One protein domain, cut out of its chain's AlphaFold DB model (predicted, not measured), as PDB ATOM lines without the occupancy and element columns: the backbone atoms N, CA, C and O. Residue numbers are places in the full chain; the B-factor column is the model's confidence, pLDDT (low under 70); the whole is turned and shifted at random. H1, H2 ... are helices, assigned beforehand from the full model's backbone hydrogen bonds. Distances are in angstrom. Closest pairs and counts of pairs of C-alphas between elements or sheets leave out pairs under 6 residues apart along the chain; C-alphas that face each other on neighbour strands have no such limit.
ATOM      1  N   PRO A  29      89.724 118.919 115.558       55.75
ATOM      2  CA  PRO A  29      89.682 119.582 114.256       55.75
ATOM      3  C   PRO A  29      89.955 121.068 114.490       55.75
ATOM      4  O   PRO A  29      89.333 121.612 115.401       55.75
ATOM      5  N   HIS A  30      90.874 121.683 113.724       53.91
ATOM      6  CA  HIS A  30      91.212 123.117 113.747       53.91
ATOM      7  C   HIS A  30      89.957 123.972 113.532       53.91
ATOM      8  O   HIS A  30      89.689 124.518 112.468       53.91
ATOM      9  N   THR A  31      89.151 124.032 114.570       69.25
ATOM     10  CA  THR A  31      87.893 124.730 114.683       69.25
ATOM     11  C   THR A  31      88.172 125.950 115.532       69.25
ATOM     12  O   THR A  31      89.129 125.987 116.312       69.25
ATOM     13  N   GLU A  32      87.339 126.969 115.385       77.44
ATOM     14  CA  GLU A  32      87.481 128.208 116.148       77.44
ATOM     15  C   GLU A  32      87.489 127.957 117.665       77.44
ATOM     16  O   GLU A  32      88.192 128.648 118.393       77.44
ATOM     17  N   ILE A  33      86.822 126.891 118.128       76.38
ATOM     18  CA  ILE A  33      86.836 126.437 119.525       76.38
ATOM     19  C   ILE A  33      88.249 126.038 119.964       76.38
ATOM     20  O   ILE A  33      88.716 126.486 121.002       76.38
ATOM     21  N   VAL A  34      88.970 125.251 119.166       76.75
ATOM     22  CA  VAL A  34      90.331 124.799 119.509       76.75
ATOM     23  C   VAL A  34      91.280 125.977 119.580       76.75
ATOM     24  O   VAL A  34      92.007 126.120 120.554       76.75
ATOM     25  N   LYS A  35      91.230 126.859 118.578       84.56
ATOM     26  CA  LYS A  35      92.049 128.076 118.564       84.56
ATOM     27  C   LYS A  35      91.739 128.957 119.768       84.56
ATOM     28  O   LYS A  35      92.662 129.470 120.390       84.56
ATOM     29  N   PHE A  36      90.458 129.114 120.099       87.50
ATOM     30  CA  PHE A  36      90.019 129.862 121.266       87.50
ATOM     31  C   PHE A  36      90.577 129.261 122.559       87.50
ATOM     32  O   PHE A  36      91.221 129.982 123.316       87.50
ATOM     33  N   PHE A  37      90.388 127.958 122.791       86.38
ATOM     34  CA  PHE A  37      90.858 127.291 124.006       86.38
ATOM     35  C   PHE A  37      92.382 127.311 124.113       86.38
ATOM     36  O   PHE A  37      92.899 127.711 125.152       86.38
ATOM     37  N   THR A  38      93.106 126.965 123.043       89.12
ATOM     38  CA  THR A  38      94.572 127.055 123.024       89.12
ATOM     39  C   THR A  38      95.021 128.472 123.350       89.12
ATOM     40  O   THR A  38      95.841 128.652 124.241       89.12
ATOM     41  N   ARG A  39      94.439 129.490 122.705       92.31
ATOM     42  CA  ARG A  39      94.773 130.890 122.978       92.31
ATOM     43  C   ARG A  39      94.541 131.258 124.444       92.31
ATOM     44  O   ARG A  39      95.452 131.780 125.065       92.31
ATOM     45  N   VAL A  40      93.370 130.951 125.006       93.12
ATOM     46  CA  VAL A  40      93.034 131.295 126.400       93.12
ATOM     47  C   VAL A  40      93.988 130.632 127.391       93.12
ATOM     48  O   VAL A  40      94.450 131.288 128.322       93.12
ATOM     49  N   ILE A  41      94.298 129.347 127.204       92.44
ATOM     50  CA  ILE A  41      95.217 128.622 128.091       92.44
ATOM     51  C   ILE A  41      96.625 129.215 128.001       92.44
ATOM     52  O   ILE A  41      97.221 129.513 129.036       92.44
ATOM     53  N   MET A  42      97.121 129.449 126.786       92.88
ATOM     54  CA  MET A  42      98.453 130.014 126.563       92.88
ATOM     55  C   MET A  42      98.572 131.438 127.113       92.88
ATOM     56  O   MET A  42      99.460 131.703 127.915       92.88
ATOM     57  N   GLU A  43      97.621 132.320 126.794       94.50
ATOM     58  CA  GLU A  43      97.577 133.688 127.327       94.50
ATOM     59  C   GLU A  43      97.498 133.695 128.859       94.50
ATOM     60  O   GLU A  43      98.148 134.512 129.507       94.50
ATOM     61  N   THR A  44      96.749 132.764 129.462       94.38
ATOM     62  CA  THR A  44      96.664 132.646 130.926       94.38
ATOM     63  C   THR A  44      97.999 132.224 131.535       94.38
ATOM     64  O   THR A  44      98.412 132.788 132.550       94.38
ATOM     65  N   MET A  45      98.682 131.242 130.940       91.94
ATOM     66  CA  MET A  45      99.997 130.795 131.405       91.94
ATOM     67  C   MET A  45     101.042 131.908 131.279       91.94
ATOM     68  O   MET A  45     101.736 132.196 132.255       91.94
ATOM     69  N   ASP A  46     101.100 132.573 130.124       93.00
ATOM     70  CA  ASP A  46     102.050 133.652 129.832       93.00
ATOM     71  C   ASP A  46     101.802 134.880 130.716       93.00
ATOM     72  O   ASP A  46     102.741 135.470 131.258       93.00
ATOM     73  N   TYR A  47     100.532 135.244 130.929       95.25
ATOM     74  CA  TYR A  47     100.155 136.321 131.839       95.25
ATOM     75  C   TYR A  47     100.607 136.019 133.269       95.25
ATOM     76  O   TYR A  47     101.202 136.877 133.925       95.25
ATOM     77  N   ARG A  48     100.360 134.800 133.764       94.44
ATOM     78  CA  ARG A  48     100.770 134.406 135.118       94.44
ATOM     79  C   ARG A  48     102.285 134.364 135.271       94.44
ATOM     80  O   ARG A  48     102.778 134.748 136.325       94.44
ATOM     81  N   GLU A  49     103.009 133.922 134.245       90.06
ATOM     82  CA  GLU A  49     104.474 133.925 134.239       90.06
ATOM     83  C   GLU A  49     105.023 135.354 134.294       90.06
ATOM     84  O   GLU A  49     105.789 135.692 135.191       90.06
ATOM     85  N   THR A  50     104.556 136.223 133.396       94.50
ATOM     86  CA  THR A  50     105.034 137.612 133.286       94.50
ATOM     87  C   THR A  50     104.755 138.423 134.554       94.50
ATOM     88  O   THR A  50     105.535 139.298 134.920       94.50
ATOM     89  N   ASN A  51     103.654 138.124 135.248       95.50
ATOM     90  CA  ASN A  51     103.246 138.825 136.466       95.50
ATOM     91  C   ASN A  51     103.652 138.100 137.762       95.50
ATOM     92  O   ASN A  51     103.240 138.530 138.837       95.50
ATOM     93  N   ASN A  52     104.437 137.015 137.692       92.56
ATOM     94  CA  ASN A  52     104.839 136.203 138.852       92.56
ATOM     95  C   ASN A  52     103.654 135.752 139.733       92.56
ATOM     96  O   ASN A  52     103.726 135.756 140.962       92.56
ATOM     97  N   ILE A  53     102.543 135.365 139.103       93.25
ATOM     98  CA  ILE A  53     101.337 134.892 139.787       93.25
ATOM     99  C   ILE A  53     101.393 133.367 139.911       93.25
ATOM    100  O   ILE A  53     101.571 132.653 138.918       93.25
ATOM    101  N   SER A  54     101.164 132.860 141.123       91.88
ATOM    102  CA  SER A  54     100.910 131.442 141.381       91.88
ATOM    103  C   SER A  54      99.618 131.265 142.174       91.88
ATOM    104  O   SER A  54      99.329 132.020 143.101       91.88
ATOM    105  N   ARG A  55      98.811 130.296 141.747       89.88
ATOM    106  CA  ARG A  55      97.511 129.927 142.311       89.88
ATOM    107  C   ARG A  55      97.439 128.469 142.764       89.88
ATOM    108  O   ARG A  55      96.427 128.101 143.347       89.88
ATOM    109  N   ASN A  56      98.481 127.664 142.524       92.69
ATOM    110  CA  ASN A  56      98.527 126.237 142.873       92.69
ATOM    111  C   ASN A  56      97.334 125.447 142.301       92.69
ATOM    112  O   ASN A  56      96.725 124.626 142.982       92.69
ATOM    113  N   ASP A  57      96.973 125.736 141.050       92.38
ATOM    114  CA  ASP A  57      95.868 125.102 140.333       92.38
ATOM    115  C   ASP A  57      96.368 124.235 139.162       92.38
ATOM    116  O   ASP A  57      97.569 124.075 138.931       92.38
ATOM    117  N   PHE A  58      95.432 123.668 138.400       91.31
ATOM    118  CA  PHE A  58      95.751 122.817 137.255       91.31
ATOM    119  C   PHE A  58      96.627 123.521 136.200       91.31
ATOM    120  O   PHE A  58      97.508 122.895 135.616       91.31
ATOM    121  N   ILE A  59      96.430 124.824 135.970       92.25
ATOM    122  CA  ILE A  59      97.224 125.593 135.000       92.25
ATOM    123  C   ILE A  59      98.655 125.780 135.504       92.25
ATOM    124  O   ILE A  59      99.606 125.649 134.731       92.25
ATOM    125  N   ASP A  60      98.821 126.035 136.801       92.50
ATOM    126  CA  ASP A  60     100.140 126.113 137.420       92.50
ATOM    127  C   ASP A  60     100.880 124.769 137.336       92.50
ATOM    128  O   ASP A  60     102.062 124.760 136.998       92.50
ATOM    129  N   MET A  61     100.185 123.642 137.523       91.19
ATOM    130  CA  MET A  61     100.766 122.306 137.339       91.19
ATOM    131  C   MET A  61     101.259 122.089 135.898       91.19
ATOM    132  O   MET A  61     102.380 121.625 135.691       91.19
ATOM    133  N   LEU A  62     100.472 122.465 134.882       90.69
ATOM    134  CA  LEU A  62     100.907 122.384 133.478       90.69
ATOM    135  C   LEU A  62     102.119 123.282 133.193       90.69
ATOM    136  O   LEU A  62     103.013 122.903 132.436       90.69
ATOM    137  N   ARG A  63     102.172 124.467 133.808       89.50
ATOM    138  CA  ARG A  63     103.308 125.389 133.704       89.50
ATOM    139  C   ARG A  63     104.571 124.802 134.327       89.50
ATOM    140  O   ARG A  63     105.637 124.894 133.725       89.50
ATOM    141  N   GLU A  64     104.463 124.191 135.501       88.75
ATOM    142  CA  GLU A  64     105.586 123.511 136.155       88.75
ATOM    143  C   GLU A  64     106.105 122.341 135.318       88.75
ATOM    144  O   GLU A  64     107.316 122.208 135.141       88.75
ATOM    145  N   LEU A  65     105.206 121.544 134.734       88.94
ATOM    146  CA  LEU A  65     105.572 120.479 133.797       88.94
ATOM    147  C   LEU A  65     106.285 121.030 132.553       88.94
ATOM    148  O   LEU A  65     107.261 120.441 132.097       88.94
ATOM    149  N   LYS A  66     105.856 122.190 132.038       85.94
ATOM    150  CA  LYS A  66     106.518 122.864 130.909       85.94
ATOM    151  C   LYS A  66     107.929 123.353 131.260       85.94
ATOM    152  O   LYS A  66     108.808 123.323 130.403       85.94
ATOM    153  N   LYS A  67     108.159 123.789 132.506       86.75
ATOM    154  CA  LYS A  67     109.480 124.227 133.001       86.75
ATOM    155  C   LYS A  67     110.435 123.066 133.293       86.75
ATOM    156  O   LYS A  67     111.645 123.261 133.224       86.75
ATOM    157  N   HIS A  68     109.902 121.885 133.601       87.56
ATOM    158  CA  HIS A  68     110.665 120.689 133.964       87.56
ATOM    159  C   HIS A  68     110.366 119.514 133.019       87.56
ATOM    160  O   HIS A  68     109.755 118.523 133.437       87.56
ATOM    161  N   PRO A  69     110.779 119.602 131.737       82.06
ATOM    162  CA  PRO A  69     110.528 118.544 130.757       82.06
ATOM    163  C   PRO A  69     111.228 117.223 131.116       82.06
ATOM    164  O   PRO A  69     110.798 116.163 130.676       82.06
ATOM    165  N   ASP A  70     112.253 117.257 131.969       85.44
ATOM    166  CA  ASP A  70     112.934 116.083 132.520       85.44
ATOM    167  C   ASP A  70     111.991 115.136 133.283       85.44
ATOM    168  O   ASP A  70     112.194 113.923 133.282       85.44
ATOM    169  N   LYS A  71     110.909 115.665 133.870       82.06
ATOM    170  CA  LYS A  71     109.890 114.866 134.573       82.06
ATOM    171  C   LYS A  71     108.970 114.084 133.633       82.06
ATOM    172  O   LYS A  71     108.220 113.228 134.094       82.06
ATOM    173  N   LEU A  72     108.994 114.395 132.339       77.38
ATOM    174  CA  LEU A  72     108.070 113.870 131.334       77.38
ATOM    175  C   LEU A  72     108.688 112.764 130.460       77.38
ATOM    176  O   LEU A  72     108.002 112.222 129.591       77.38
ATOM    177  N   GLY A  73     109.951 112.391 130.703       80.81
ATOM    178  CA  GLY A  73     110.658 111.382 129.909       80.81
ATOM    179  C   GLY A  73     110.719 111.783 128.433       80.81
ATOM    180  O   GLY A  73     111.178 112.873 128.107       80.81
ATOM    181  N   ASP A  74     110.211 110.922 127.548       80.62
ATOM    182  CA  ASP A  74     110.205 111.153 126.094       80.62
ATOM    183  C   ASP A  74     109.009 111.997 125.594       80.62
ATOM    184  O   ASP A  74     108.816 112.165 124.387       80.62
ATOM    185  N   ILE A  75     108.167 112.525 126.491       81.12
ATOM    186  CA  ILE A  75     106.989 113.314 126.105       81.12
ATOM    187  C   ILE A  75     107.386 114.773 125.853       81.12
ATOM    188  O   ILE A  75     107.709 115.523 126.773       81.12
ATOM    189  N   ASN A  76     107.262 115.216 124.600       80.00
ATOM    190  CA  ASN A  76     107.418 116.624 124.243       80.00
ATOM    191  C   ASN A  76     106.136 117.419 124.552       80.00
ATOM    192  O   ASN A  76     105.110 117.263 123.879       80.00
ATOM    193  N   LEU A  77     106.194 118.294 125.558       82.19
ATOM    194  CA  LEU A  77     105.059 119.091 126.019       82.19
ATOM    195  C   LEU A  77     104.790 120.297 125.101       82.19
ATOM    196  O   LEU A  77     105.115 121.441 125.414       82.19
ATOM    197  N   THR A  78     104.187 120.033 123.942       86.19
ATOM    198  CA  THR A  78     103.763 121.083 123.003       86.19
ATOM    199  C   THR A  78     102.584 121.896 123.546       86.19
ATOM    200  O   THR A  78     101.754 121.377 124.291       86.19
ATOM    201  N   ASP A  79     102.438 123.147 123.104       84.81
ATOM    202  CA  ASP A  79     101.307 124.010 123.485       84.81
ATOM    203  C   ASP A  79      99.945 123.377 123.154       84.81
ATOM    204  O   ASP A  79      98.993 123.478 123.925       84.81
ATOM    205  N   ASN A  80      99.867 122.637 122.043       82.44
ATOM    206  CA  ASN A  80      98.667 121.889 121.669       82.44
ATOM    207  C   ASN A  80      98.366 120.739 122.638       82.44
ATOM    208  O   ASN A  80      97.196 120.463 122.897       82.44
ATOM    209  N   LEU A  81      99.396 120.076 123.173       83.81
ATOM    210  CA  LEU A  81      99.233 119.028 124.180       83.81
ATOM    211  C   LEU A  81      98.794 119.619 125.526       83.81
ATOM    212  O   LEU A  81      97.920 119.070 126.184       83.81
ATOM    213  N   ILE A  82      99.339 120.767 125.922       87.88
ATOM    214  CA  ILE A  82      98.908 121.473 127.139       87.88
ATOM    215  C   ILE A  82      97.438 121.885 127.019       87.88
ATOM    216  O   ILE A  82      96.627 121.591 127.898       87.88
ATOM    217  N   ALA A  83      97.085 122.523 125.902       86.69
ATOM    218  CA  ALA A  83      95.722 122.951 125.634       86.69
ATOM    219  C   ALA A  83      94.748 121.766 125.580       86.69
ATOM    220  O   ALA A  83      93.639 121.871 126.105       86.69
ATOM    221  N   SER A  84      95.148 120.629 124.998       84.12
ATOM    222  CA  SER A  84      94.288 119.445 124.933       84.12
ATOM    223  C   SER A  84      94.039 118.826 126.309       84.12
ATOM    224  O   SER A  84      92.901 118.462 126.597       84.12
ATOM    225  N   GLN A  85      95.047 118.773 127.184       86.38
ATOM    226  CA  GLN A  85      94.878 118.280 128.555       86.38
ATOM    227  C   GLN A  85      93.976 119.199 129.388       86.38
ATOM    228  O   GLN A  85      93.068 118.725 130.070       86.38
ATOM    229  N   ALA A  86      94.158 120.519 129.282       88.62
ATOM    230  CA  ALA A  86      93.271 121.491 129.922       88.62
ATOM    231  C   ALA A  86      91.829 121.388 129.421       88.62
ATOM    232  O   ALA A  86      90.888 121.430 130.213       88.62
ATOM    233  N   PHE A  87      91.650 121.192 128.118       85.12
ATOM    234  CA  PHE A  87      90.334 121.007 127.525       85.12
ATOM    235  C   PHE A  87      89.660 119.705 127.978       85.12
ATOM    236  O   PHE A  87      88.470 119.712 128.290       85.12
ATOM    237  N   ALA A  88      90.410 118.603 128.061       84.44
ATOM    238  CA  ALA A  88      89.895 117.325 128.541       84.44
ATOM    239  C   ALA A  88      89.404 117.425 129.993       84.44
ATOM    240  O   ALA A  88      88.286 117.003 130.292       84.44
ATOM    241  N   PHE A  89      90.200 118.044 130.873       85.31
ATOM    242  CA  PHE A  89      89.813 118.284 132.264       85.31
ATOM    243  C   PHE A  89      88.563 119.171 132.364       85.31
ATOM    244  O   PHE A  89      87.640 118.867 133.119       85.31
ATOM    245  N   PHE A  90      88.500 120.233 131.552       86.50
ATOM    246  CA  PHE A  90      87.344 121.123 131.492       86.50
ATOM    247  C   PHE A  90      86.065 120.390 131.077       86.50
ATOM    248  O   PHE A  90      85.074 120.479 131.794       86.50
ATOM    249  N   ILE A  91      86.068 119.645 129.965       81.38
ATOM    250  CA  ILE A  91      84.867 118.935 129.494       81.38
ATOM    251  C   ILE A  91      84.408 117.891 130.507       81.38
ATOM    252  O   ILE A  91      83.222 117.851 130.833       81.38
ATOM    253  N   ALA A  92      85.336 117.076 131.015       81.75
ATOM    254  CA  ALA A  92      85.005 116.000 131.942       81.75
ATOM    255  C   ALA A  92      84.305 116.528 133.206       81.75
ATOM    256  O   ALA A  92      83.328 115.932 133.662       81.75
ATOM    257  N   GLY A  93      84.770 117.663 133.741       80.94
ATOM    258  CA  GLY A  93      84.151 118.313 134.899       80.94
ATOM    259  C   GLY A  93      82.894 119.118 134.561       80.94
ATOM    260  O   GLY A  93      81.953 119.138 135.352       80.94
ATOM    261  N   PHE A  94      82.860 119.777 133.402       86.12
ATOM    262  CA  PHE A  94      81.774 120.682 133.028       86.12
ATOM    263  C   PHE A  94      80.502 119.936 132.633       86.12
ATOM    264  O   PHE A  94      79.437 120.247 133.162       86.12
ATOM    265  N   GLU A  95      80.586 118.965 131.718       79.25
ATOM    266  CA  GLU A  95      79.394 118.288 131.189       79.25
ATOM    267  C   GLU A  95      78.667 117.529 132.303       79.25
ATOM    268  O   GLU A  95      77.491 117.773 132.552       79.25
ATOM    269  N   THR A  96      79.396 116.709 133.063       85.19
ATOM    270  CA  THR A  96      78.832 115.934 134.176       85.19
ATOM    271  C   THR A  96      78.203 116.832 135.246       85.19
ATOM    272  O   THR A  96      77.031 116.660 135.576       85.19
ATOM    273  N   SER A  97      78.934 117.840 135.736       90.25
ATOM    274  CA  SER A  97      78.440 118.720 136.803       90.25
ATOM    275  C   SER A  97      77.276 119.601 136.345       90.25
ATOM    276  O   SER A  97      76.303 119.755 137.081       90.25
ATOM    277  N   SER A  98      77.339 120.169 135.133       91.12
ATOM    278  CA  SER A  98      76.259 121.018 134.606       91.12
ATOM    279  C   SER A  98      74.971 120.227 134.388       91.12
ATOM    280  O   SER A  98      73.894 120.716 134.737       91.12
TER     281      SER A  98
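What this domain is: This is residues 29 to 98 of the 158 residues of a protein of Temnothorax curvispinosus (UniProt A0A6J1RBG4). The longest helix, H4, is crossed near its first half by the long helix H1, and the shorter H2 packs on H1 from the same side as H4. The last residues of H4, 90 to 98, stick out as a free arm, and so does a small corner of residues 70 to 75, of which 70 to 72 belong to H3. The printed part has 70 residues with four named helices, in the order H1, H2, H3, H4, and no named strand; its class is all helix. It is only just compact, close to loose, with a radius of gyration of the C-alphas of 12.8 A and spans of 33 by 29 by 23 A.

Where its parts are: H4, residues 79 to 98, is 27.6 A long and ends with C-alpha 98 at (76.259, 121.018, 134.606). H1, residues 32 to 50, is 26.3 A long and begins with C-alpha 32 at (87.481, 128.208, 116.148). H2 is residues 58 to 67, 14.4 A, and H3 is residues 69 to 72.

How they stand to each other: Residues 79 to 87 of H4 touch residues 37 to 42 of H1, with the C-alphas of Thr 38 and Ala 83 closest at 5.0 A; their lines are only just about perpendicular, at 72 degrees. H1 touches H2 with residues 41 to 45 alone, closest at the C-alphas of Met 45 and Arg 63, 6.7 A, and is only just about perpendicular to it at 71 degrees. H2 and H4 only just touch, with 3 pairs of C-alphas within 8 A, the closest Leu 62 and Ile 82 at 6.7 A, at a shallow tilt of 15 degrees, opposite ways. H3 is close to H2 but not clearly touching, its nearest C-alphas Leu 65 and Lys 71 at 7.1 A, and is apart from H1 and H4. In H1 and H2 each O i to N i+4 pair is within hydrogen-bond range, in H4 15 of 16; H3 is too short for such a pair.

The domain as a whole: The C-alphas of Asp 70 and Ser 98 are the two farthest apart, 37.1 A. The printed part has no cut, and no link is long. Residues 29 to 31 have pLDDT under 70.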